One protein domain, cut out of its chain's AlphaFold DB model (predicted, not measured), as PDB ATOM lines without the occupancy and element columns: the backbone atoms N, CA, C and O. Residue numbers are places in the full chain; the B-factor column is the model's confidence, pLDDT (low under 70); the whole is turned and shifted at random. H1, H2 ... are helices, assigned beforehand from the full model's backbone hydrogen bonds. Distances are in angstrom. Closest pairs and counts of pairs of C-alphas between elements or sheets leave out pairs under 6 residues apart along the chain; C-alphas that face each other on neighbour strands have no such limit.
ATOM      1  N   ALA A 430     -34.162 -22.266  19.333       75.69
ATOM      2  CA  ALA A 430     -34.805 -22.907  18.195       75.69
ATOM      3  C   ALA A 430     -34.330 -24.347  17.960       75.69
ATOM      4  O   ALA A 430     -35.092 -25.131  17.392       75.69
ATOM      5  N   GLU A 431     -33.117 -24.690  18.394       73.62
ATOM      6  CA  GLU A 431     -32.485 -25.989  18.145       73.62
ATOM      7  C   GLU A 431     -32.278 -26.774  19.444       73.62
ATOM      8  O   GLU A 431     -31.846 -26.217  20.452       73.62
ATOM      9  N   ASP A 432     -32.571 -28.076  19.410       67.44
ATOM     10  CA  ASP A 432     -32.367 -28.978  20.555       67.44
ATOM     11  C   ASP A 432     -30.908 -29.463  20.666       67.44
ATOM     12  O   ASP A 432     -30.440 -29.832  21.745       67.44
ATOM     13  N   GLU A 433     -30.181 -29.454  19.548       71.00
ATOM     14  CA  GLU A 433     -28.771 -29.825  19.449       71.00
ATOM     15  C   GLU A 433     -27.998 -28.709  18.755       71.00
ATOM     16  O   GLU A 433     -28.489 -28.106  17.802       71.00
ATOM     17  N   HIS A 434     -26.766 -28.464  19.197       80.38
ATOM     18  CA  HIS A 434     -25.912 -27.436  18.615       80.38
ATOM     19  C   HIS A 434     -24.587 -28.013  18.135       80.38
ATOM     20  O   HIS A 434     -24.010 -28.918  18.741       80.38
ATOM     21  N   THR A 435     -24.062 -27.441  17.053       85.62
ATOM     22  CA  THR A 435     -22.726 -27.799  16.566       85.62
ATOM     23  C   THR A 435     -21.650 -27.357  17.559       85.62
ATOM     24  O   THR A 435     -21.775 -26.317  18.206       85.62
ATOM     25  N   GLN A 436     -20.542 -28.104  17.633       89.38
ATOM     26  CA  GLN A 436     -19.406 -27.720  18.482       89.38
ATOM     27  C   GLN A 436     -18.884 -26.319  18.137       89.38
ATOM     28  O   GLN A 436     -18.583 -25.535  19.027       89.38
ATOM     29  N   LYS A 437     -18.863 -25.982  16.842       91.38
ATOM     30  CA  LYS A 437     -18.477 -24.651  16.373       91.38
ATOM     31  C   LYS A 437     -19.349 -23.553  16.985       91.38
ATOM     32  O   LYS A 437     -18.816 -22.582  17.500       91.38
ATOM     33  N   TRP A 438     -20.672 -23.717  16.952       91.56
ATOM     34  CA  TRP A 438     -21.586 -22.729  17.524       91.56
ATOM     35  C   TRP A 438     -21.372 -22.551  19.034       91.56
ATOM     36  O   TRP A 438     -21.404 -21.424  19.531       91.56
ATOM     37  N   LEU A 439     -21.108 -23.646  19.759       93.25
ATOM     38  CA  LEU A 439     -20.796 -23.599  21.190       93.25
ATOM     39  C   LEU A 439     -19.510 -22.807  21.455       93.25
ATOM     40  O   LEU A 439     -19.507 -21.923  22.312       93.25
ATOM     41  N   ASP A 440     -18.444 -23.098  20.708       95.00
ATOM     42  CA  ASP A 440     -17.148 -22.427  20.846       95.00
ATOM     43  C   ASP A 440     -17.261 -20.928  20.517       95.00
ATOM     44  O   ASP A 440     -16.809 -20.082  21.294       95.00
ATOM     45  N   ASP A 441     -17.937 -20.593  19.413       94.56
ATOM     46  CA  ASP A 441     -18.174 -19.215  18.975       94.56
ATOM     47  C   ASP A 441     -19.028 -18.443  20.001       94.56
ATOM     48  O   ASP A 441     -18.733 -17.288  20.324       94.56
ATOM     49  N   SER A 442     -20.052 -19.084  20.576       96.12
ATOM     50  CA  SER A 442     -20.920 -18.477  21.594       96.12
ATOM     51  C   SER A 442     -20.195 -18.243  22.920       96.12
ATOM     52  O   SER A 442     -20.393 -17.206  23.555       96.12
ATOM     53  N   LEU A 443     -19.330 -19.168  23.346       96.69
ATOM     54  CA  LEU A 443     -18.500 -18.989  24.542       96.69
ATOM     55  C   LEU A 443     -17.494 -17.846  24.358       96.69
ATOM     56  O   LEU A 443     -17.373 -16.994  25.239       96.69
ATOM     57  N   ALA A 444     -16.830 -17.774  23.201       96.81
ATOM     58  CA  ALA A 444     -15.913 -16.681  22.881       96.81
ATOM     59  C   ALA A 444     -16.627 -15.319  22.847       96.81
ATOM     60  O   ALA A 444     -16.100 -14.326  23.356       96.81
ATOM     61  N   LEU A 445     -17.845 -15.277  22.299       97.50
ATOM     62  CA  LEU A 445     -18.687 -14.081  22.271       97.50
ATOM     63  C   LEU A 445     -19.085 -13.614  23.680       97.50
ATOM     64  O   LEU A 445     -19.097 -12.414  23.954       97.50
ATOM     65  N   LEU A 446     -19.391 -14.539  24.592       97.44
ATOM     66  CA  LEU A 446     -19.669 -14.196  25.987       97.44
ATOM     67  C   LEU A 446     -18.445 -13.572  26.675       97.44
ATOM     68  O   LEU A 446     -18.594 -12.569  27.371       97.44
ATOM     69  N   ASP A 447     -17.247 -14.112  26.445       96.00
ATOM     70  CA  ASP A 447     -16.002 -13.565  26.999       96.00
ATOM     71  C   ASP A 447     -15.670 -12.174  26.424       96.00
ATOM     72  O   ASP A 447     -15.187 -11.293  27.142       96.00
ATOM     73  N   GLU A 448     -15.921 -11.960  25.127       96.88
ATOM     74  CA  GLU A 448     -15.840 -10.646  24.473       96.88
ATOM     75  C   GLU A 448     -16.785  -9.650  25.160       96.88
ATOM     76  O   GLU A 448     -16.367  -8.568  25.587       96.88
ATOM     77  N   ALA A 449     -18.046 -10.050  25.336       96.06
ATOM     78  CA  ALA A 449     -19.072  -9.199  25.908       96.06
ATOM     79  C   ALA A 449     -18.788  -8.828  27.368       96.06
ATOM     80  O   ALA A 449     -18.985  -7.679  27.757       96.06
ATOM     81  N   GLU A 450     -18.269  -9.752  28.178       93.50
ATOM     82  CA  GLU A 450     -17.888  -9.466  29.565       93.50
ATOM     83  C   GLU A 450     -16.781  -8.423  29.682       93.50
ATOM     84  O   GLU A 450     -16.868  -7.517  30.519       93.50
ATOM     85  N   LYS A 451     -15.759  -8.506  28.822       95.00
ATOM     86  CA  LYS A 451     -14.668  -7.520  28.782       95.00
ATOM     87  C   LYS A 451     -15.189  -6.123  28.446       95.00
ATOM     88  O   LYS A 451     -14.663  -5.143  28.973       95.00
ATOM     89  N   ALA A 452     -16.245  -6.041  27.637       93.31
ATOM     90  CA  ALA A 452     -16.905  -4.792  27.275       93.31
ATOM     91  C   ALA A 452     -17.771  -4.185  28.399       93.31
ATOM     92  O   ALA A 452     -18.186  -3.037  28.273       93.31
ATOM     93  N   LYS A 453     -18.011  -4.903  29.513       90.38
ATOM     94  CA  LYS A 453     -18.831  -4.460  30.665       90.38
ATOM     95  C   LYS A 453     -20.232  -3.984  30.235       90.38
ATOM     96  O   LYS A 453     -20.543  -2.795  30.346       90.38
ATOM     97  N   PRO A 454     -21.092  -4.897  29.764       90.88
ATOM     98  CA  PRO A 454     -22.296  -4.529  29.043       90.88
ATOM     99  C   PRO A 454     -23.373  -3.960  29.972       90.88
ATOM    100  O   PRO A 454     -23.460  -4.298  31.156       90.88
ATOM    101  N   SER A 455     -24.228  -3.117  29.401       90.88
ATOM    102  CA  SER A 455     -25.426  -2.546  30.017       90.88
ATOM    103  C   SER A 455     -26.616  -2.675  29.058       90.88
ATOM    104  O   SER A 455     -26.463  -3.169  27.937       90.88
ATOM    105  N   GLY A 456     -27.815  -2.284  29.500       92.69
ATOM    106  CA  GLY A 456     -28.990  -2.236  28.626       92.69
ATOM    107  C   GLY A 456     -29.342  -3.589  27.992       92.69
ATOM    108  O   GLY A 456     -29.198  -4.652  28.608       92.69
ATOM    109  N   PHE A 457     -29.752  -3.552  26.723       94.69
ATOM    110  CA  PHE A 457     -30.084  -4.754  25.958       94.69
ATOM    111  C   PHE A 457     -28.886  -5.686  25.738       94.69
ATOM    112  O   PHE A 457     -29.068  -6.903  25.717       94.69
ATOM    113  N   THR A 458     -27.656  -5.170  25.669       95.19
ATOM    114  CA  THR A 458     -26.450  -6.008  25.566       95.19
ATOM    115  C   THR A 458     -26.298  -6.901  26.797       95.19
ATOM    116  O   THR A 458     -26.048  -8.098  26.664       95.19
ATOM    117  N   LEU A 459     -26.542  -6.361  28.000       94.44
ATOM    118  CA  LEU A 459     -26.550  -7.153  29.238       94.44
ATOM    119  C   LEU A 459     -27.680  -8.195  29.237       94.44
ATOM    120  O   LEU A 459     -27.460  -9.345  29.623       94.44
ATOM    121  N   ARG A 460     -28.877  -7.821  28.767       94.44
ATOM    122  CA  ARG A 460     -30.013  -8.749  28.628       94.44
ATOM    123  C   ARG A 460     -29.671  -9.944  27.747       94.44
ATOM    124  O   ARG A 460     -30.019 -11.076  28.102       94.44
ATOM    125  N   TRP A 461     -29.038  -9.706  26.600       95.62
ATOM    126  CA  TRP A 461     -28.728 -10.767  25.641       95.62
ATOM    127  C   TRP A 461     -27.570 -11.629  26.119       95.62
ATOM    128  O   TRP A 461     -27.666 -12.848  26.031       95.62
ATOM    129  N   LEU A 462     -26.566 -11.030  26.761       96.25
ATOM    130  CA  LEU A 462     -25.508 -11.773  27.441       96.25
ATOM    131  C   LEU A 462     -26.085 -12.761  28.463       96.25
ATOM    132  O   LEU A 462     -25.792 -13.955  28.404       96.25
ATOM    133  N   ILE A 463     -26.932 -12.280  29.381       95.25
ATOM    134  CA  ILE A 463     -27.555 -13.124  30.413       95.25
ATOM    135  C   ILE A 463     -28.390 -14.238  29.770       95.25
ATOM    136  O   ILE A 463     -28.383 -15.372  30.245       95.25
ATOM    137  N   SER A 464     -29.100 -13.931  28.682       93.75
ATOM    138  CA  SER A 464     -29.962 -14.895  27.995       93.75
ATOM    139  C   SER A 464     -29.171 -15.993  27.278       93.75
ATOM    140  O   SER A 464     -29.483 -17.167  27.481       93.75
ATOM    141  N   LEU A 465     -28.122 -15.635  26.530       95.81
ATOM    142  CA  LEU A 465     -27.244 -16.594  25.858       95.81
ATOM    143  C   LEU A 465     -26.505 -17.474  26.868       95.81
ATOM    144  O   LEU A 465     -26.509 -18.699  26.745       95.81
ATOM    145  N   ARG A 466     -25.924 -16.871  27.915       96.62
ATOM    146  CA  ARG A 466     -25.203 -17.619  28.954       96.62
ATOM    147  C   ARG A 466     -26.122 -18.598  29.682       96.62
ATOM    148  O   ARG A 466     -25.719 -19.729  29.948       96.62
ATOM    149  N   PHE A 467     -27.360 -18.193  29.970       93.62
ATOM    150  CA  PHE A 467     -28.354 -19.084  30.571       93.62
ATOM    151  C   PHE A 467     -28.698 -20.252  29.649       93.62
ATOM    152  O   PHE A 467     -28.791 -21.389  30.118       93.62
ATOM    153  N   SER A 468     -28.846 -19.988  28.349       89.44
ATOM    154  CA  SER A 468     -29.128 -21.031  27.365       89.44
ATOM    155  C   SER A 468     -27.982 -22.038  27.263       89.44
ATOM    156  O   SER A 468     -28.229 -23.235  27.357       89.44
ATOM    157  N   LEU A 469     -26.728 -21.576  27.191       89.31
ATOM    158  CA  LEU A 469     -25.552 -22.457  27.188       89.31
ATOM    159  C   LEU A 469     -25.432 -23.270  28.478       89.31
ATOM    160  O   LEU A 469     -25.203 -24.474  28.424       89.31
ATOM    161  N   GLY A 470     -25.615 -22.641  29.643       86.94
ATOM    162  CA  GLY A 470     -25.614 -23.356  30.920       86.94
ATOM    163  C   GLY A 470     -26.687 -24.447  30.964       86.94
ATOM    164  O   GLY A 470     -26.410 -25.571  31.380       86.94
ATOM    165  N   SER A 471     -27.888 -24.140  30.467       83.81
ATOM    166  CA  SER A 471     -29.004 -25.092  30.380       83.81
ATOM    167  C   SER A 471     -28.722 -26.229  29.396       83.81
ATOM    168  O   SER A 471     -29.018 -27.379  29.708       83.81
ATOM    169  N   TYR A 472     -28.091 -25.934  28.259       81.31
ATOM    170  CA  TYR A 472     -27.650 -26.929  27.284       81.31
ATOM    171  C   TYR A 472     -26.579 -27.869  27.861       81.31
ATOM    172  O   TYR A 472     -26.683 -29.091  27.769       81.31
ATOM    173  N   PHE A 473     -25.552 -27.335  28.526       83.00
ATOM    174  CA  PHE A 473     -24.542 -28.171  29.178       83.00
ATOM    175  C   PHE A 473     -25.133 -29.001  30.318       83.00
ATOM    176  O   PHE A 473     -24.728 -30.142  30.532       83.00
ATOM    177  N   TYR A 474     -26.118 -28.456  31.031       77.94
ATOM    178  CA  TYR A 474     -26.848 -29.194  32.051       77.94
ATOM    179  C   TYR A 474     -27.639 -30.363  31.447       77.94
ATOM    180  O   TYR A 474     -27.513 -31.486  31.937       77.94
ATOM    181  N   SER A 475     -28.405 -30.131  30.376       71.75
ATOM    182  CA  SER A 475     -29.235 -31.163  29.734       71.75
ATOM    183  C   SER A 475     -28.410 -32.258  29.054       71.75
ATOM    184  O   SER A 475     -28.815 -33.419  29.044       71.75
ATOM    185  N   THR A 476     -27.222 -31.918  28.550       73.06
ATOM    186  CA  THR A 476     -26.269 -32.867  27.946       73.06
ATOM    187  C   THR A 476     -25.375 -33.574  28.974       73.06
ATOM    188  O   THR A 476     -24.568 -34.430  28.615       73.06
ATOM    189  N   GLY A 477     -25.512 -33.253  30.267       74.25
ATOM    190  CA  GLY A 477     -24.752 -33.875  31.355       74.25
ATOM    191  C   GLY A 477     -23.327 -33.340  31.544       74.25
ATOM    192  O   GLY A 477     -22.594 -33.839  32.403       74.25
ATOM    193  N   ASN A 478     -22.921 -32.300  30.808       83.12
ATOM    194  CA  ASN A 478     -21.667 -31.582  31.039       83.12
ATOM    195  C   ASN A 478     -21.796 -30.621  32.237       83.12
ATOM    196  O   ASN A 478     -21.774 -29.394  32.115       83.12
ATOM    197  N   PHE A 479     -21.921 -31.190  33.437       87.06
ATOM    198  CA  PHE A 479     -22.148 -30.417  34.658       87.06
ATOM    199  C   PHE A 479     -20.996 -29.481  35.033       87.06
ATOM    200  O   PHE A 479     -21.227 -28.533  35.775       87.06
ATOM    201  N   ALA A 480     -19.772 -29.742  34.567       91.50
ATOM    202  CA  ALA A 480     -18.630 -28.876  34.841       91.50
ATOM    203  C   ALA A 480     -18.782 -27.527  34.126       91.50
ATOM    204  O   ALA A 480     -18.671 -26.477  34.760       91.50
ATOM    205  N   GLU A 481     -19.103 -27.553  32.828       90.88
ATOM    206  CA  GLU A 481     -19.326 -26.317  32.080       90.88
ATOM    207  C   GLU A 481     -20.645 -25.657  32.497       90.88
ATOM    208  O   GLU A 481     -20.671 -24.448  32.713       90.88
ATOM    209  N   ALA A 482     -21.712 -26.432  32.732       86.81
ATOM    210  CA  ALA A 482     -22.977 -25.899  33.244       86.81
ATOM    211  C   ALA A 482     -22.787 -25.112  34.554       86.81
ATOM    212  O   ALA A 482     -23.250 -23.980  34.681       86.81
ATOM    213  N   GLU A 483     -22.052 -25.684  35.513       95.06
ATOM    214  CA  GLU A 483     -21.734 -25.038  36.788       95.06
ATOM    215  C   GLU A 483     -20.951 -23.739  36.591       95.06
ATOM    216  O   GLU A 483     -21.306 -22.719  37.178       95.06
ATOM    217  N   LYS A 484     -19.938 -23.736  35.717       96.12
ATOM    218  CA  LYS A 484     -19.189 -22.520  35.377       96.12
ATOM    219  C   LYS A 484     -20.118 -21.423  34.848       96.12
ATOM    220  O   LYS A 484     -20.067 -20.297  35.341       96.12
ATOM    221  N   GLN A 485     -20.992 -21.748  33.895       95.44
ATOM    222  CA  GLN A 485     -21.916 -20.778  33.303       95.44
ATOM    223  C   GLN A 485     -22.922 -20.231  34.325       95.44
ATOM    224  O   GLN A 485     -23.128 -19.016  34.406       95.44
ATOM    225  N   PHE A 486     -23.517 -21.100  35.145       94.31
ATOM    226  CA  PHE A 486     -24.483 -20.684  36.159       94.31
ATOM    227  C   PHE A 486     -23.844 -19.883  37.301       94.31
ATOM    228  O   PHE A 486     -24.450 -18.917  37.763       94.31
ATOM    229  N   CYS A 487     -22.623 -20.220  37.730       95.31
ATOM    230  CA  CYS A 487     -21.898 -19.458  38.754       95.31
ATOM    231  C   CYS A 487     -21.617 -18.024  38.292       95.31
ATOM    232  O   CYS A 487     -21.766 -17.082  39.068       95.31
ATOM    233  N   ILE A 488     -21.259 -17.840  37.018       94.62
ATOM    234  CA  ILE A 488     -21.083 -16.504  36.439       94.62
ATOM    235  C   ILE A 488     -22.421 -15.750  36.416       94.62
ATOM    236  O   ILE A 488     -22.482 -14.597  36.844       94.62
ATOM    237  N   LEU A 489     -23.511 -16.403  35.984       91.94
ATOM    238  CA  LEU A 489     -24.852 -15.799  35.971       91.94
ATOM    239  C   LEU A 489     -25.315 -15.334  37.347       91.94
ATOM    240  O   LEU A 489     -25.972 -14.299  37.479       91.94
ATOM    241  N   GLU A 490     -24.961 -16.095  38.378       90.06
ATOM    242  CA  GLU A 490     -25.262 -15.765  39.758       90.06
ATOM    243  C   GLU A 490     -24.604 -14.440  40.199       90.06
ATOM    244  O   GLU A 490     -25.149 -13.743  41.055       90.06
ATOM    245  N   GLY A 491     -23.495 -14.036  39.579       88.56
ATOM    246  CA  GLY A 491     -22.802 -12.783  39.880       88.56
ATOM    247  C   GLY A 491     -23.397 -11.523  39.238       88.56
ATOM    248  O   GLY A 491     -23.011 -10.417  39.627       88.56
ATOM    249  N   TYR A 492     -24.315 -11.629  38.268       89.69
ATOM    250  CA  TYR A 492     -24.820 -10.435  37.577       89.69
ATOM    251  C   TYR A 492     -25.804  -9.615  38.413       89.69
ATOM    252  O   TYR A 492     -26.724 -10.123  39.051       89.69
ATOM    253  N   ARG A 493     -25.642  -8.295  38.302       82.38
ATOM    254  CA  ARG A 493     -26.540  -7.269  38.838       82.38
ATOM    255  C   ARG A 493     -27.645  -6.962  37.829       82.38
ATOM    256  O   ARG A 493     -27.453  -6.144  36.931       82.38
ATOM    257  N   ILE A 494     -28.770  -7.666  37.949       81.25
ATOM    258  CA  ILE A 494     -29.924  -7.556  37.037       81.25
ATOM    259  C   ILE A 494     -30.669  -6.218  37.155       81.25
ATOM    260  O   ILE A 494     -31.265  -5.756  36.183       81.25
ATOM    261  N   ASP A 495     -30.555  -5.556  38.308       78.06
ATOM    262  CA  ASP A 495     -31.088  -4.219  38.596       78.06
ATOM    263  C   ASP A 495     -30.502  -3.128  37.685       78.06
ATOM    264  O   ASP A 495     -31.078  -2.055  37.543       78.06
ATOM    265  N   LYS A 496     -29.389  -3.415  36.997       76.56
ATOM    266  CA  LYS A 496     -28.791  -2.523  35.992       76.56
ATOM    267  C   LYS A 496     -29.562  -2.446  34.672       76.56
ATOM    268  O   LYS A 496     -29.187  -1.652  33.811       76.56
ATOM    269  N   PHE A 497     -30.580  -3.280  34.475       82.50
ATOM    270  CA  PHE A 497     -31.430  -3.221  33.287       82.50
ATOM    271  C   PHE A 497     -32.897  -3.482  33.616       82.50
ATOM    272  O   PHE A 497     -33.728  -2.596  33.453       82.50
ATOM    273  N   CYS A 498     -33.217  -4.702  34.053       82.69
ATOM    274  CA  CYS A 498     -34.590  -5.123  34.274       82.69
ATOM    275  C   CYS A 498     -34.641  -6.274  35.279       82.69
ATOM    276  O   CYS A 498     -34.024  -7.324  35.067       82.69
ATOM    277  N   SER A 499     -35.435  -6.100  36.337       85.75
ATOM    278  CA  SER A 499     -35.642  -7.105  37.387       85.75
ATOM    279  C   SER A 499     -36.220  -8.421  36.856       85.75
ATOM    280  O   SER A 499     -36.030  -9.462  37.474       85.75
ATOM    281  N   LEU A 500     -36.827  -8.416  35.665       82.38
ATOM    282  CA  LEU A 500     -37.337  -9.613  34.984       82.38
ATOM    283  C   LEU A 500     -36.260 -10.647  34.648       82.38
ATOM    284  O   LEU A 500     -36.533 -11.844  34.557       82.38
ATOM    285  N   LEU A 501     -34.998 -10.222  34.535       86.62
ATOM    286  CA  LEU A 501     -33.879 -11.144  34.326       86.62
ATOM    287  C   LEU A 501     -33.595 -12.036  35.547       86.62
ATOM    288  O   LEU A 501     -32.787 -12.965  35.445       86.62
ATOM    289  N   VAL A 502     -34.270 -11.804  36.681       89.88
ATOM    290  CA  VAL A 502     -34.197 -12.674  37.861       89.88
ATOM    291  C   VAL A 502     -34.594 -14.106  37.543       89.88
ATOM    292  O   VAL A 502     -34.007 -15.026  38.099       89.88
ATOM    293  N   THR A 503     -35.517 -14.310  36.601       86.44
ATOM    294  CA  THR A 503     -35.961 -15.645  36.181       86.44
ATOM    295  C   THR A 503     -34.768 -16.510  35.778       86.44
ATOM    296  O   THR A 503     -34.600 -17.612  36.293       86.44
ATOM    297  N   LYS A 504     -33.853 -15.965  34.970       88.44
ATOM    298  CA  LYS A 504     -32.638 -16.659  34.520       88.44
ATOM    299  C   LYS A 504     -31.606 -16.805  35.634       88.44
ATOM    300  O   LYS A 504     -31.026 -17.877  35.795       88.44
ATOM    301  N   THR A 505     -31.356 -15.758  36.421       90.81
ATOM    302  CA  THR A 505     -30.289 -15.811  37.436       90.81
ATOM    303  C   THR A 505     -30.676 -16.660  38.649       90.81
ATOM    304  O   THR A 505     -29.851 -17.434  39.126       90.81
ATOM    305  N   ALA A 506     -31.928 -16.605  39.107       90.00
ATOM    306  CA  ALA A 506     -32.430 -17.449  40.189       90.00
ATOM    307  C   ALA A 506     -32.617 -18.909  39.742       90.00
ATOM    308  O   ALA A 506     -32.287 -19.826  40.495       90.00
ATOM    309  N   GLN A 507     -33.066 -19.153  38.504       85.44
ATOM    310  CA  GLN A 507     -33.109 -20.513  37.955       85.44
ATOM    311  C   GLN A 507     -31.705 -21.106  37.769       85.44
ATOM    312  O   GLN A 507     -31.518 -22.295  38.007       85.44
ATOM    313  N   SER A 508     -30.700 -20.288  37.433       88.06
ATOM    314  CA  SER A 508     -29.293 -20.729  37.408       88.06
ATOM    315  C   SER A 508     -28.835 -21.227  38.780       88.06
ATOM    316  O   SER A 508     -28.281 -22.319  38.889       88.06
ATOM    317  N   SER A 509     -29.123 -20.466  39.840       90.44
ATOM    318  CA  SER A 509     -28.823 -20.860  41.223       90.44
ATOM    319  C   SER A 509     -29.565 -22.134  41.645       90.44
ATOM    320  O   SER A 509     -29.005 -22.981  42.340       90.44
ATOM    321  N   LEU A 510     -30.804 -22.324  41.183       85.25
ATOM    322  CA  LEU A 510     -31.531 -23.579  41.369       85.25
ATOM    323  C   LEU A 510     -30.823 -24.753  40.670       85.25
ATOM    324  O   LEU A 510     -30.627 -25.791  41.297       85.25
ATOM    325  N   TYR A 511     -30.404 -24.609  39.410       83.69
ATOM    326  CA  TYR A 511     -29.674 -25.671  38.710       83.69
ATOM    327  C   TYR A 511     -28.328 -25.987  39.368       83.69
ATOM    328  O   TYR A 511     -28.009 -27.160  39.555       83.69
ATOM    329  N   LEU A 512     -27.582 -24.975  39.819       88.56
ATOM    330  CA  LEU A 512     -26.384 -25.174  40.642       88.56
ATOM    331  C   LEU A 512     -26.687 -25.992  41.890       88.56
ATOM    332  O   LEU A 512     -25.983 -26.959  42.191       88.56
ATOM    333  N   ALA A 513     -27.762 -25.646  42.597       86.19
ATOM    334  CA  ALA A 513     -28.169 -26.367  43.787       86.19
ATOM    335  C   ALA A 513     -28.466 -27.845  43.491       86.19
ATOM    336  O   ALA A 513     -28.066 -28.702  44.283       86.19
ATOM    337  N   LEU A 514     -29.096 -28.162  42.354       81.88
ATOM    338  CA  LEU A 514     -29.351 -29.541  41.923       81.88
ATOM    339  C   LEU A 514     -28.059 -30.291  41.575       81.88
ATOM    340  O   LEU A 514     -27.867 -31.419  42.037       81.88
ATOM    341  N   ILE A 515     -27.146 -29.660  40.827       81.12
ATOM    342  CA  ILE A 515     -25.829 -30.233  40.505       81.12
ATOM    343  C   ILE A 515     -25.088 -30.580  41.800       81.12
ATOM    344  O   ILE A 515     -24.603 -31.701  41.968       81.12
ATOM    345  N   LEU A 516     -25.026 -29.645  42.747       86.69
ATOM    346  CA  LEU A 516     -24.312 -29.816  44.012       86.69
ATOM    347  C   LEU A 516     -24.978 -30.861  44.911       86.69
ATOM    348  O   LEU A 516     -24.287 -31.677  45.525       86.69
ATOM    349  N   LEU A 517     -26.311 -30.897  44.937       80.69
ATOM    350  CA  LEU A 517     -27.068 -31.909  45.668       80.69
ATOM    351  C   LEU A 517     -26.810 -33.317  45.118       80.69
ATOM    352  O   LEU A 517     -26.669 -34.261  45.900       80.69
ATOM    353  N   SER A 518     -26.695 -33.469  43.795       76.06
ATOM    354  CA  SER A 518     -26.359 -34.757  43.169       76.06
ATOM    355  C   SER A 518     -25.003 -35.299  43.643       76.06
ATOM    356  O   SER A 518     -24.828 -36.510  43.765       76.06
ATOM    357  N   ARG A 519     -24.080 -34.399  44.011       81.94
ATOM    358  CA  ARG A 519     -22.746 -34.700  44.549       81.94
ATOM    359  C   ARG A 519     -22.715 -34.821  46.082       81.94
ATOM    360  O   ARG A 519     -21.638 -34.924  46.659       81.94
ATOM    361  N   GLY A 520     -23.869 -34.768  46.753       78.19
ATOM    362  CA  GLY A 520     -23.978 -34.835  48.216       78.19
ATOM    363  C   GLY A 520     -23.582 -33.547  48.950       78.19
ATOM    364  O   GLY A 520     -23.482 -33.544  50.174       78.19
ATOM    365  N   LEU A 521     -23.379 -32.433  48.239       86.75
ATOM    366  CA  LEU A 521     -22.938 -31.155  48.808       86.75
ATOM    367  C   LEU A 521     -24.134 -30.322  49.294       86.75
ATOM    368  O   LEU A 521     -24.419 -29.247  48.764       86.75
ATOM    369  N   LYS A 522     -24.837 -30.834  50.312       85.88
ATOM    370  CA  LYS A 522     -26.081 -30.255  50.851       85.88
ATOM    371  C   LYS A 522     -25.941 -28.781  51.250       85.88
ATOM    372  O   LYS A 522     -26.731 -27.964  50.795       85.88
ATOM    373  N   GLU A 523     -24.921 -28.432  52.031       91.00
ATOM    374  CA  GLU A 523     -24.720 -27.053  52.514       91.00
ATOM    375  C   GLU A 523     -24.518 -26.052  51.368       91.00
ATOM    376  O   GLU A 523     -25.087 -24.962  51.366       91.00
ATOM    377  N   LYS A 524     -23.759 -26.442  50.334       92.44
ATOM    378  CA  LYS A 524     -23.570 -25.598  49.147       92.44
ATOM    379  C   LYS A 524     -24.862 -25.475  48.339       92.44
ATOM    380  O   LYS A 524     -25.189 -24.390  47.876       92.44
ATOM    381  N   SER A 525     -25.615 -26.567  48.202       89.81
ATOM    382  CA  SER A 525     -26.938 -26.551  47.566       89.81
ATOM    383  C   SER A 525     -27.888 -25.577  48.277       89.81
ATOM    384  O   SER A 525     -28.496 -24.718  47.636       89.81
ATOM    385  N   HIS A 526     -27.931 -25.633  49.611       93.25
ATOM    386  CA  HIS A 526     -28.720 -24.722  50.438       93.25
ATOM    387  C   HIS A 526     -28.290 -23.253  50.265       93.25
ATOM    388  O   HIS A 526     -29.145 -22.372  50.142       93.25
ATOM    389  N   TYR A 527     -26.982 -22.977  50.200       94.94
ATOM    390  CA  TYR A 527     -26.450 -21.633  49.938       94.94
ATOM    391  C   TYR A 527     -26.992 -21.038  48.627       94.94
ATOM    392  O   TYR A 527     -27.566 -19.948  48.647       94.94
ATOM    393  N   HIS A 528     -26.890 -21.766  47.509       94.12
ATOM    394  CA  HIS A 528     -27.357 -21.262  46.211       94.12
ATOM    395  C   HIS A 528     -28.877 -21.057  46.176       94.12
ATOM    396  O   HIS A 528     -29.346 -20.053  45.643       94.12
ATOM    397  N   LEU A 529     -29.664 -21.941  46.798       92.56
ATOM    398  CA  LEU A 529     -31.115 -21.735  46.907       92.56
ATOM    399  C   LEU A 529     -31.470 -20.514  47.757       92.56
ATOM    400  O   LEU A 529     -32.383 -19.768  47.410       92.56
ATOM    401  N   THR A 530     -30.744 -20.287  48.852       94.94
ATOM    402  CA  THR A 530     -30.946 -19.109  49.706       94.94
ATOM    403  C   THR A 530     -30.656 -17.828  48.930       94.94
ATOM    404  O   THR A 530     -31.439 -16.880  48.976       94.94
ATOM    405  N   LEU A 531     -29.574 -17.811  48.152       92.31
ATOM    406  CA  LEU A 531     -29.259 -16.678  47.295       92.31
ATOM    407  C   LEU A 531     -30.326 -16.460  46.211       92.31
ATOM    408  O   LEU A 531     -30.738 -15.323  45.981       92.31
ATOM    409  N   ALA A 532     -30.806 -17.534  45.578       91.69
ATOM    410  CA  ALA A 532     -31.888 -17.471  44.598       91.69
ATOM    411  C   ALA A 532     -33.156 -16.847  45.204       91.69
ATOM    412  O   ALA A 532     -33.763 -15.965  44.599       91.69
ATOM    413  N   LYS A 533     -33.517 -17.263  46.426       94.25
ATOM    414  CA  LYS A 533     -34.658 -16.724  47.174       94.25
ATOM    415  C   LYS A 533     -34.508 -15.224  47.436       94.25
ATOM    416  O   LYS A 533     -35.457 -14.482  47.204       94.25
ATOM    417  N   ASN A 534     -33.329 -14.774  47.867       92.62
ATOM    418  CA  ASN A 534     -33.077 -13.352  48.121       92.62
ATOM    419  C   ASN A 534     -33.213 -12.513  46.844       92.62
ATOM    420  O   ASN A 534     -33.896 -11.495  46.855       92.62
ATOM    421  N   LYS A 535     -32.656 -12.981  45.721       91.19
ATOM    422  CA  LYS A 535     -32.798 -12.297  44.425       91.19
ATOM    423  C   LYS A 535     -34.245 -12.189  43.966       91.19
ATOM    424  O   LYS A 535     -34.635 -11.159  43.429       91.19
ATOM    425  N   VAL A 536     -35.028 -13.253  44.153       92.81
ATOM    426  CA  VAL A 536     -36.460 -13.243  43.834       92.81
ATOM    427  C   VAL A 536     -37.183 -12.182  44.660       92.81
ATOM    428  O   VAL A 536     -37.928 -11.399  44.082       92.81
ATOM    429  N   LEU A 537     -36.920 -12.098  45.968       92.88
ATOM    430  CA  LEU A 537     -37.516 -11.075  46.834       92.88
ATOM    431  C   LEU A 537     -37.150  -9.655  46.381       92.88
ATOM    432  O   LEU A 537     -38.045  -8.840  46.174       92.88
ATOM    433  N   GLU A 538     -35.864  -9.386  46.144       91.81
ATOM    434  CA  GLU A 538     -35.387  -8.081  45.656       91.81
ATOM    435  C   GLU A 538     -36.043  -7.693  44.318       91.81
ATOM    436  O   GLU A 538     -36.486  -6.559  44.127       91.81
ATOM    437  N   ALA A 539     -36.151  -8.643  43.383       92.06
ATOM    438  CA  ALA A 539     -36.781  -8.407  42.090       92.06
ATOM    439  C   ALA A 539     -38.295  -8.172  42.207       92.06
ATOM    440  O   ALA A 539     -38.822  -7.282  41.537       92.06
ATOM    441  N   SER A 540     -38.991  -8.929  43.064       92.12
ATOM    442  CA  SER A 540     -40.417  -8.734  43.339       92.12
ATOM    443  C   SER A 540     -40.698  -7.356  43.935       92.12
ATOM    444  O   SER A 540     -41.641  -6.695  43.503       92.12
ATOM    445  N   GLU A 541     -39.872  -6.891  44.876       92.44
ATOM    446  CA  GLU A 541     -39.988  -5.546  45.451       92.44
ATOM    447  C   GLU A 541     -39.792  -4.461  44.386       92.44
ATOM    448  O   GLU A 541     -40.599  -3.536  44.287       92.44
ATOM    449  N   ALA A 542     -38.771  -4.599  43.536       91.00
ATOM    450  CA  ALA A 542     -38.516  -3.654  42.450       91.00
ATOM    451  C   ALA A 542     -39.689  -3.569  41.454       91.00
ATOM    452  O   ALA A 542     -40.102  -2.473  41.082       91.00
ATOM    453  N   ILE A 543     -40.266  -4.707  41.055       90.25
ATOM    454  CA  ILE A 543     -41.425  -4.728  40.148       90.25
ATOM    455  C   ILE A 543     -42.657  -4.138  40.834       90.25
ATOM    456  O   ILE A 543     -43.369  -3.341  40.229       90.25
ATOM    457  N   TYR A 544     -42.886  -4.456  42.109       91.69
ATOM    458  CA  TYR A 544     -43.968  -3.854  42.884       91.69
ATOM    459  C   TYR A 544     -43.853  -2.322  42.952       91.69
ATOM    460  O   TYR A 544     -44.859  -1.620  42.844       91.69
ATOM    461  N   HIS A 545     -42.635  -1.784  43.071       91.75
ATOM    462  CA  HIS A 545     -42.401  -0.343  42.988       91.75
ATOM    463  C   HIS A 545     -42.750   0.240  41.611       91.75
ATOM    464  O   HIS A 545     -43.398   1.286  41.561       91.75
ATOM    465  N   GLU A 546     -42.384  -0.426  40.512       90.38
ATOM    466  CA  GLU A 546     -42.782  -0.006  39.158       90.38
ATOM    467  C   GLU A 546     -44.316  -0.001  39.003       90.38
ATOM    468  O   GLU A 546     -44.879   0.993  38.541       90.38
ATOM    469  N   LEU A 547     -45.002  -1.054  39.467       91.56
ATOM    470  CA  LEU A 547     -46.469  -1.150  39.453       91.56
ATOM    471  C   LEU A 547     -47.122  -0.025  40.266       91.56
ATOM    472  O   LEU A 547     -48.035   0.646  39.794       91.56
ATOM    473  N   LYS A 548     -46.617   0.254  41.474       92.75
ATOM    474  CA  LYS A 548     -47.120   1.350  42.319       92.75
ATOM    475  C   LYS A 548     -46.974   2.722  41.649       92.75
ATOM    476  O   LYS A 548     -47.769   3.621  41.918       92.75
ATOM    477  N   ASN A 549     -45.974   2.875  40.786       90.44
ATOM    478  CA  ASN A 549     -45.731   4.088  40.011       90.44
ATOM    479  C   ASN A 549     -46.516   4.124  38.681       90.44
ATOM    480  O   ASN A 549     -46.280   5.019  37.871       90.44
ATOM    481  N   GLY A 550     -47.433   3.177  38.441       88.50
ATOM    482  CA  GLY A 550     -48.288   3.133  37.250       88.50
ATOM    483  C   GLY A 550     -47.552   2.755  35.964       88.50
ATOM    484  O   GLY A 550     -47.964   3.163  34.875       88.50
ATOM    485  N   ARG A 551     -46.425   2.036  36.067       87.06
ATOM    486  CA  ARG A 551     -45.623   1.617  34.901       87.06
ATOM    487  C   ARG A 551     -46.310   0.549  34.058       87.06
ATOM    488  O   ARG A 551     -46.018   0.449  32.870       87.06
ATOM    489  N   ASP A 552     -47.248  -0.190  34.635       88.06
ATOM    490  CA  ASP A 552     -48.096  -1.168  33.952       88.06
ATOM    491  C   ASP A 552     -48.992  -0.560  32.868       88.06
ATOM    492  O   ASP A 552     -49.327  -1.261  31.920       88.06
ATOM    493  N   ASN A 553     -49.277   0.746  32.923       85.94
ATOM    494  CA  ASN A 553     -49.955   1.447  31.826       85.94
ATOM    495  C   ASN A 553     -49.178   1.361  30.500       85.94
ATOM    496  O   ASN A 553     -49.787   1.306  29.438       85.94
ATOM    497  N   ASN A 554     -47.842   1.334  30.564       83.00
ATOM    498  CA  ASN A 554     -46.966   1.215  29.394       83.00
ATOM    499  C   ASN A 554     -46.325  -0.176  29.276       83.00
ATOM    500  O   ASN A 554     -45.760  -0.500  28.241       83.00
ATOM    501  N   ALA A 555     -46.356  -0.985  30.335       84.06
ATOM    502  CA  ALA A 555     -45.749  -2.311  30.397       84.06
ATOM    503  C   ALA A 555     -46.720  -3.311  31.057       84.06
ATOM    504  O   ALA A 555     -46.456  -3.797  32.161       84.06
ATOM    505  N   PRO A 556     -47.853  -3.642  30.408       82.38
ATOM    506  CA  PRO A 556     -48.913  -4.449  31.024       82.38
ATOM    507  C   PRO A 556     -48.453  -5.865  31.408       82.38
ATOM    508  O   PRO A 556     -49.021  -6.491  32.303       82.38
ATOM    509  N   PHE A 557     -47.377  -6.361  30.790       83.56
ATOM    510  CA  PHE A 557     -46.773  -7.654  31.116       83.56
ATOM    511  C   PHE A 557     -46.172  -7.724  32.530       83.56
ATOM    512  O   PHE A 557     -45.982  -8.829  33.033       83.56
ATOM    513  N   LEU A 558     -45.907  -6.595  33.207       86.69
ATOM    514  CA  LEU A 558     -45.309  -6.582  34.553       86.69
ATOM    515  C   LEU A 558     -46.109  -7.401  35.580       86.69
ATOM    516  O   LEU A 558     -45.513  -8.009  36.468       86.69
ATOM    517  N   TRP A 559     -47.438  -7.462  35.451       84.06
ATOM    518  CA  TRP A 559     -48.288  -8.296  36.308       84.06
ATOM    519  C   TRP A 559     -48.051  -9.790  36.092       84.06
ATOM    520  O   TRP A 559     -47.866 -10.536  37.056       84.06
ATOM    521  N   THR A 560     -48.033 -10.213  34.828       81.75
ATOM    522  CA  THR A 560     -47.747 -11.600  34.442       81.75
ATOM    523  C   THR A 560     -46.374 -12.021  34.945       81.75
ATOM    524  O   THR A 560     -46.231 -13.059  35.586       81.75
ATOM    525  N   GLU A 561     -45.375 -11.174  34.735       82.56
ATOM    526  CA  GLU A 561     -44.008 -11.449  35.150       82.56
ATOM    527  C   GLU A 561     -43.838 -11.499  36.675       82.56
ATOM    528  O   GLU A 561     -43.133 -12.363  37.200       82.56
ATOM    529  N   LEU A 562     -44.502 -10.604  37.418       86.81
ATOM    530  CA  LEU A 562     -44.491 -10.649  38.880       86.81
ATOM    531  C   LEU A 562     -45.059 -11.981  39.392       86.81
ATOM    532  O   LEU A 562     -44.500 -12.564  40.322       86.81
ATOM    533  N   ALA A 563     -46.134 -12.481  38.773       83.56
ATOM    534  CA  ALA A 563     -46.709 -13.777  39.120       83.56
ATOM    535  C   ALA A 563     -45.716 -14.928  38.882       83.56
ATOM    536  O   ALA A 563     -45.556 -15.786  39.753       83.56
ATOM    537  N   GLU A 564     -45.001 -14.925  37.752       80.19
ATOM    538  CA  GLU A 564     -43.974 -15.933  37.449       80.19
ATOM    539  C   GLU A 564     -42.801 -15.893  38.438       80.19
ATOM    540  O   GLU A 564     -42.333 -16.936  38.908       80.19
ATOM    541  N   ILE A 565     -42.347 -14.698  38.815       86.69
ATOM    542  CA  ILE A 565     -41.258 -14.519  39.783       86.69
ATOM    543  C   ILE A 565     -41.670 -15.011  41.177       86.69
ATOM    544  O   ILE A 565     -40.879 -15.671  41.855       86.69
ATOM    545  N   ILE A 566     -42.912 -14.753  41.599       86.38
ATOM    546  CA  ILE A 566     -43.439 -15.249  42.878       86.38
ATOM    547  C   ILE A 566     -43.551 -16.784  42.872       86.38
ATOM    548  O   ILE A 566     -43.151 -17.417  43.852       86.38
ATOM    549  N   ASP A 567     -44.023 -17.402  41.783       82.75
ATOM    550  CA  ASP A 567     -44.102 -18.872  41.653       82.75
ATOM    551  C   ASP A 567     -42.708 -19.530  41.669       82.75
ATOM    552  O   ASP A 567     -42.491 -20.582  42.288       82.75
ATOM    553  N   LEU A 568     -41.716 -18.873  41.055       83.12
ATOM    554  CA  LEU A 568     -40.313 -19.270  41.161       83.12
ATOM    555  C   LEU A 568     -39.821 -19.198  42.616       83.12
ATOM    556  O   LEU A 568     -39.171 -20.134  43.088       83.12
ATOM    557  N   GLY A 569     -40.166 -18.131  43.339       89.38
ATOM    558  CA  GLY A 569     -39.858 -17.967  44.762       89.38
ATOM    559  C   GLY A 569     -40.467 -19.055  45.645       89.38
ATOM    560  O   GLY A 569     -39.766 -19.622  46.489       89.38
ATOM    561  N   ASP A 570     -41.737 -19.399  45.419       86.88
ATOM    562  CA  ASP A 570     -42.409 -20.513  46.099       86.88
ATOM    563  C   ASP A 570     -41.684 -21.842  45.844       86.88
ATOM    564  O   ASP A 570     -41.360 -22.574  46.785       86.88
ATOM    565  N   SER A 571     -41.356 -22.125  44.581       82.00
ATOM    566  CA  SER A 571     -40.633 -23.340  44.195       82.00
ATOM    567  C   SER A 571     -39.282 -23.444  44.906       82.00
ATOM    568  O   SER A 571     -38.962 -24.480  45.487       82.00
ATOM    569  N   ILE A 572     -38.499 -22.360  44.914       88.81
ATOM    570  CA  ILE A 572     -37.204 -22.300  45.604       88.81
ATOM    571  C   ILE A 572     -37.386 -22.520  47.108       88.81
ATOM    572  O   ILE A 572     -36.652 -23.306  47.707       88.81
ATOM    573  N   ASN A 573     -38.378 -21.876  47.724       90.19
ATOM    574  CA  ASN A 573     -38.641 -22.021  49.151       90.19
ATOM    575  C   ASN A 573     -39.021 -23.462  49.525       90.19
ATOM    576  O   ASN A 573     -38.500 -24.002  50.501       90.19
ATOM    577  N   ARG A 574     -39.869 -24.119  48.726       86.12
ATOM    578  CA  ARG A 574     -40.199 -25.538  48.912       86.12
ATOM    579  C   ARG A 574     -38.965 -26.433  48.759       86.12
ATOM    580  O   ARG A 574     -38.822 -27.384  49.526       86.12
ATOM    581  N   CYS A 575     -38.053 -26.121  47.834       85.69
ATOM    582  CA  CYS A 575     -36.785 -26.844  47.696       85.69
ATOM    583  C   CYS A 575     -35.884 -26.698  48.932       85.69
ATOM    584  O   CYS A 575     -35.305 -27.690  49.368       85.69
ATOM    585  N   ILE A 576     -35.795 -25.500  49.522       89.81
ATOM    586  CA  ILE A 576     -35.047 -25.258  50.768       89.81
ATOM    587  C   ILE A 576     -35.618 -26.115  51.905       89.81
ATOM    588  O   ILE A 576     -34.891 -26.896  52.513       89.81
ATOM    589  N   LEU A 577     -36.937 -26.060  52.119       87.75
ATOM    590  CA  LEU A 577     -37.608 -26.857  53.155       87.75
ATOM    591  C   LEU A 577     -37.415 -28.364  52.946       87.75
ATOM    592  O   LEU A 577     -37.232 -29.112  53.906       87.75
ATOM    593  N   ALA A 578     -37.452 -28.817  51.691       84.12
ATOM    594  CA  ALA A 578     -37.173 -30.205  51.357       84.12
ATOM    595  C   ALA A 578     -35.722 -30.572  51.691       84.12
ATOM    596  O   ALA A 578     -35.501 -31.636  52.258       84.12
ATOM    597  N   LEU A 579     -34.739 -29.712  51.397       82.88
ATOM    598  CA  LEU A 579     -33.340 -29.966  51.748       82.88
ATOM    599  C   LEU A 579     -33.130 -30.107  53.252       82.88
ATOM    600  O   LEU A 579     -32.382 -30.999  53.650       82.88
ATOM    601  N   ASP A 580     -33.787 -29.298  54.079       81.56
ATOM    602  CA  ASP A 580     -33.639 -29.329  55.542       81.56
ATOM    603  C   ASP A 580     -34.088 -30.656  56.175       81.56
ATOM    604  O   ASP A 580     -33.665 -30.997  57.281       81.56
ATOM    605  N   GLY A 581     -34.850 -31.476  55.442       73.81
ATOM    606  CA  GLY A 581     -35.212 -32.832  55.840       73.81
ATOM    607  C   GLY A 581     -34.005 -33.750  56.101       73.81
ATOM    608  O   GLY A 581     -32.939 -33.625  55.493       73.81
ATOM    609  N   ALA A 582     -34.189 -34.732  56.988       63.00
ATOM    610  CA  ALA A 582     -33.126 -35.642  57.432       63.00
ATOM    611  C   ALA A 582     -32.681 -36.687  56.383       63.00
ATOM    612  O   ALA A 582     -31.629 -37.298  56.549       63.00
ATOM    613  N   ASN A 583     -33.454 -36.920  55.312       72.62
ATOM    614  CA  ASN A 583     -33.189 -37.976  54.325       72.62
ATOM    615  C   ASN A 583     -32.901 -37.390  52.933       72.62
ATOM    616  O   ASN A 583     -33.821 -37.053  52.195       72.62
ATOM    617  N   ILE A 584     -31.622 -37.338  52.557       61.56
ATOM    618  CA  ILE A 584     -31.139 -36.727  51.306       61.56
ATOM    619  C   ILE A 584     -31.797 -37.328  50.051       61.56
ATOM    620  O   ILE A 584     -32.150 -36.581  49.140       61.56
ATOM    621  N   GLU A 585     -32.015 -38.644  49.995       58.44
ATOM    622  CA  GLU A 585     -32.622 -39.301  48.825       58.44
ATOM    623  C   GLU A 585     -34.114 -38.974  48.692       58.44
ATOM    624  O   GLU A 585     -34.601 -38.643  47.608       58.44
ATOM    625  N   LYS A 586     -34.840 -38.942  49.814       64.56
ATOM    626  CA  LYS A 586     -36.229 -38.461  49.844       64.56
ATOM    627  C   LYS A 586     -36.318 -36.980  49.459       64.56
ATOM    628  O   LYS A 586     -37.264 -36.578  48.774       64.56
ATOM    629  N   ASN A 587     -35.333 -36.175  49.856       64.19
ATOM    630  CA  ASN A 587     -35.274 -34.750  49.544       64.19
ATOM    631  C   ASN A 587     -35.068 -34.517  48.038       64.19
ATOM    632  O   ASN A 587     -35.775 -33.694  47.463       64.19
ATOM    633  N   LYS A 588     -34.186 -35.284  47.373       62.69
ATOM    634  CA  LYS A 588     -33.978 -35.221  45.910       62.69
ATOM    635  C   LYS A 588     -35.272 -35.477  45.130       62.69
ATOM    636  O   LYS A 588     -35.621 -34.689  44.254       62.69
ATOM    637  N   LEU A 589     -36.011 -36.533  45.482       63.25
ATOM    638  CA  LEU A 589     -37.295 -36.859  44.845       63.25
ATOM    639  C   LEU A 589     -38.355 -35.775  45.099       63.25
ATOM    640  O   LEU A 589     -39.108 -35.402  44.203       63.25
ATOM    641  N   THR A 590     -38.397 -35.245  46.321       65.38
ATOM    642  CA  THR A 590     -39.326 -34.168  46.692       65.38
ATOM    643  C   THR A 590     -39.041 -32.896  45.894       65.38
ATOM    644  O   THR A 590     -39.968 -32.292  45.362       65.38
ATOM    645  N   ILE A 591     -37.767 -32.525  45.746       66.00
ATOM    646  CA  ILE A 591     -37.324 -31.381  44.941       66.00
ATOM    647  C   ILE A 591     -37.697 -31.571  43.469       66.00
ATOM    648  O   ILE A 591     -38.265 -30.661  42.871       66.00
ATOM    649  N   ALA A 592     -37.464 -32.754  42.896       62.75
ATOM    650  CA  ALA A 592     -37.873 -33.047  41.521       62.75
ATOM    651  C   ALA A 592     -39.392 -32.859  41.318       62.75
ATOM    652  O   ALA A 592     -39.817 -32.196  40.373       62.75
ATOM    653  N   ASN A 593     -40.214 -33.350  42.251       61.25
ATOM    654  CA  ASN A 593     -41.668 -33.175  42.197       61.25
ATOM    655  C   ASN A 593     -42.104 -31.707  42.325       61.25
ATOM    656  O   ASN A 593     -43.037 -31.286  41.645       61.25
ATOM    657  N   ILE A 594     -41.436 -30.920  43.176       64.31
ATOM    658  CA  ILE A 594     -41.706 -29.481  43.319       64.31
ATOM    659  C   ILE A 594     -41.494 -28.775  41.980       64.31
ATOM    660  O   ILE A 594     -42.375 -28.038  41.539       64.31
ATOM    661  N   LEU A 595     -40.370 -29.045  41.315       63.97
ATOM    662  CA  LEU A 595     -40.023 -28.414  40.043       63.97
ATOM    663  C   LEU A 595     -40.956 -28.822  38.897       63.97
ATOM    664  O   LEU A 595     -41.245 -27.991  38.043       63.97
ATOM    665  N   ASN A 596     -41.509 -30.035  38.945       55.41
ATOM    666  CA  ASN A 596     -42.526 -30.504  37.998       55.41
ATOM    667  C   ASN A 596     -43.934 -29.933  38.258       55.41
ATOM    668  O   ASN A 596     -44.834 -30.135  37.450       55.41
ATOM    669  N   SER A 597     -44.151 -29.245  39.384       53.53
ATOM    670  CA  SER A 597     -45.474 -28.768  39.829       53.53
ATOM    671  C   SER A 597     -45.686 -27.253  39.695       53.53
ATOM    672  O   SER A 597     -46.596 -26.715  40.332       53.53
ATOM    673  N   ARG A 598     -44.834 -26.551  38.933       53.81
ATOM    674  CA  ARG A 598     -44.928 -25.089  38.758       53.81
ATOM    675  C   ARG A 598     -46.276 -24.676  38.173       53.81
ATOM    676  O   ARG A 598     -46.807 -25.349  37.289       53.81
ATOM    677  N   ARG A 599     -46.840 -23.594  38.713       47.69
ATOM    678  CA  ARG A 599     -48.219 -23.161  38.439       47.69
ATOM    679  C   ARG A 599     -48.290 -22.069  37.378       47.69
ATOM    680  O   ARG A 599     -49.315 -21.986  36.704       47.69
ATOM    681  N   PHE A 600     -47.239 -21.261  37.227       40.16
ATOM    682  CA  PHE A 600     -47.181 -20.155  36.269       40.16
ATOM    683  C   PHE A 600     -46.027 -20.302  35.266       40.16
ATOM    684  O   PHE A 600     -44.971 -20.861  35.554       40.16
ATOM    685  N   GLY A 601     -46.310 -19.831  34.056       39.97
ATOM    686  CA  GLY A 601     -45.586 -20.011  32.802       39.97
ATOM    687  C   GLY A 601     -46.602 -19.689  31.715       39.97
ATOM    688  O   GLY A 601     -47.281 -20.577  31.196       39.97
ATOM    689  N   LEU A 602     -46.845 -18.395  31.506       30.48
ATOM    690  CA  LEU A 602     -47.982 -17.877  30.742       30.48
ATOM    691  C   LEU A 602     -47.702 -17.900  29.236       30.48
ATOM    692  O   LEU A 602     -47.916 -16.929  28.539       30.48
ATOM    693  N   PHE A 603     -47.210 -19.037  28.761       31.38
ATOM    694  CA  PHE A 603     -47.585 -19.753  27.549       31.38
ATOM    695  C   PHE A 603     -47.012 -21.159  27.766       31.38
ATOM    696  O   PHE A 603     -45.844 -21.294  28.121       31.38
ATOM    697  N   ASP A 604     -47.828 -22.192  27.537       36.62
ATOM    698  CA  ASP A 604     -47.365 -23.575  27.337       36.62
ATOM    699  C   ASP A 604     -47.326 -24.564  28.527       36.62
ATOM    700  O   ASP A 604     -46.521 -25.491  28.522       36.62
ATOM    701  N   LEU A 605     -48.249 -24.496  29.500       32.44
ATOM    702  CA  LEU A 605     -48.479 -25.675  30.364       32.44
ATOM    703  C   LEU A 605     -49.939 -26.070  30.569       32.44
ATOM    704  O   LEU A 605     -50.229 -27.247  30.498       32.44
ATOM    705  N   SER A 606     -50.895 -25.154  30.734       27.97
ATOM    706  CA  SER A 606     -52.322 -25.537  30.868       27.97
ATOM    707  C   SER A 606     -52.963 -25.961  29.530       27.97
ATOM    708  O   SER A 606     -53.721 -26.928  29.477       27.97
ATOM    709  N   GLU A 607     -52.620 -25.286  28.429       33.88
ATOM    710  CA  GLU A 607     -53.016 -25.685  27.064       33.88
ATOM    711  C   GLU A 607     -52.259 -26.926  26.593       33.88
ATOM    712  O   GLU A 607     -52.867 -27.869  26.082       33.88
ATOM    713  N   LYS A 608     -50.957 -26.985  26.891       34.06
ATOM    714  CA  LYS A 608     -50.180 -28.210  26.751       34.06
ATOM    715  C   LYS A 608     -50.777 -29.331  27.588       34.06
ATOM    716  O   LYS A 608     -50.930 -30.401  27.048       34.06
ATOM    717  N   LEU A 609     -51.243 -29.118  28.821       33.28
ATOM    718  CA  LEU A 609     -51.887 -30.147  29.659       33.28
ATOM    719  C   LEU A 609     -53.229 -30.632  29.090       33.28
ATOM    720  O   LEU A 609     -53.568 -31.807  29.242       33.28
ATOM    721  N   LYS A 610     -53.965 -29.772  28.375       32.81
ATOM    722  CA  LYS A 610     -55.171 -30.170  27.626       32.81
ATOM    723  C   LYS A 610     -54.843 -30.998  26.374       32.81
ATOM    724  O   LYS A 610     -55.616 -31.893  26.046       32.81
ATOM    725  N   LEU A 611     -53.690 -30.771  25.737       34.59
ATOM    726  CA  LEU A 611     -53.161 -31.581  24.623       34.59
ATOM    727  C   LEU A 611     -52.353 -32.824  25.089       34.59
ATOM    728  O   LEU A 611     -52.359 -33.857  24.419       34.59
ATOM    729  N   LEU A 612     -51.725 -32.777  26.267       34.25
ATOM    730  CA  LEU A 612     -50.843 -33.787  26.887       34.25
ATOM    731  C   LEU A 612     -51.625 -34.938  27.529       34.25
ATOM    732  O   LEU A 612     -51.039 -35.983  27.799       34.25
TER     733      LEU A 612
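What this domain is: This is residues 430 to 612 of the 728 residues of the protein "Methyltransf_11 domain-containing protein" of Pseudoalteromonas sp. (UniProt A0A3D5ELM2). Six helices, H2 to H7, zigzag through an up-and-down bundle, each running against the one before it, with H4 in the middle. H1 packs on H2 at one side of the bundle, and at the other end of the printed part residues 603 to 612, with the short H8, stick out. The printed part has 183 residues, with eight named helices in the order H1 to H8 and no named strand: the class is all helix. The whole is compact, with a radius of gyration of the C-alphas of 17.1 A and spans of 48 by 41 by 37 A.

How they stand to each other: Start at H1, residues 436 to 451, which touches H2, residues 456 to 475, through residues 462 to 469 of H2 alone; the closest C-alphas, of Leu 446 and Leu 462, are 6.5 A apart, at a steep tilt of 39 degrees. Next comes H3, residues 479 to 490, touching H2 at a shallow tilt of 26 degrees, with the C-alphas of Gly 470 and Ala 482 closest at 4.3 A. H4, residues 499 to 518, is the hub and touches four helices. It touches H3 at 35.4 degrees, only just a steep tilt, closest at the C-alphas of Phe 486 and Ser 508, 5.0 A. With residues 501 to 508 alone it touches H2, the same way, the C-alphas of Phe 467 and Lys 504 being closest at 6.3 A. H5, residues 522 to 548, touches H4 at a shallow tilt of 12 degrees, with the C-alphas of Ala 513 and Ser 525 closest at 4.0 A. H6, residues 558 to 580, touches H5 closest at the C-alphas of Lys 533 and Gly 569, 5.9 A, and H4 at those of Thr 503 and Ile 565, 6.5 A. H7, residues 584 to 595, touches residues 571 to 579 of H6 alone, closest at the C-alphas of Ala 578 and Asn 587, 5.2 A. Each successive pair from H1 to H7 is a helical hairpin, running opposite ways. H8, residues 606 to 612, touches no helix. Every O i to N i+4 pair is within hydrogen-bond range in H1, H2, H3, H5, H6, H7 and H8; in H4 it is 14 of 16.

Where its parts are: Find C-alpha 436 at (-19.406, -27.720, 18.482), where H1 begins its 23.2 A. H2 measures 28.9 A, H4 29.7 A and H6 33.1 A; H5, the longest, runs 38.9 A from C-alpha 522 at (-26.081, -30.255, 50.851). H8 ends at C-alpha 612, (-50.843, -33.787, 26.887).

The domain as a whole: The C-alphas farthest apart, of Asn 554 and Asn 583, are 48.4 A apart. The printed part has no cut and no long link. Look at the B-factor column: mean pLDDT of the printed part is 81.6, with residues 432, 582 and 584 to 612 under 70.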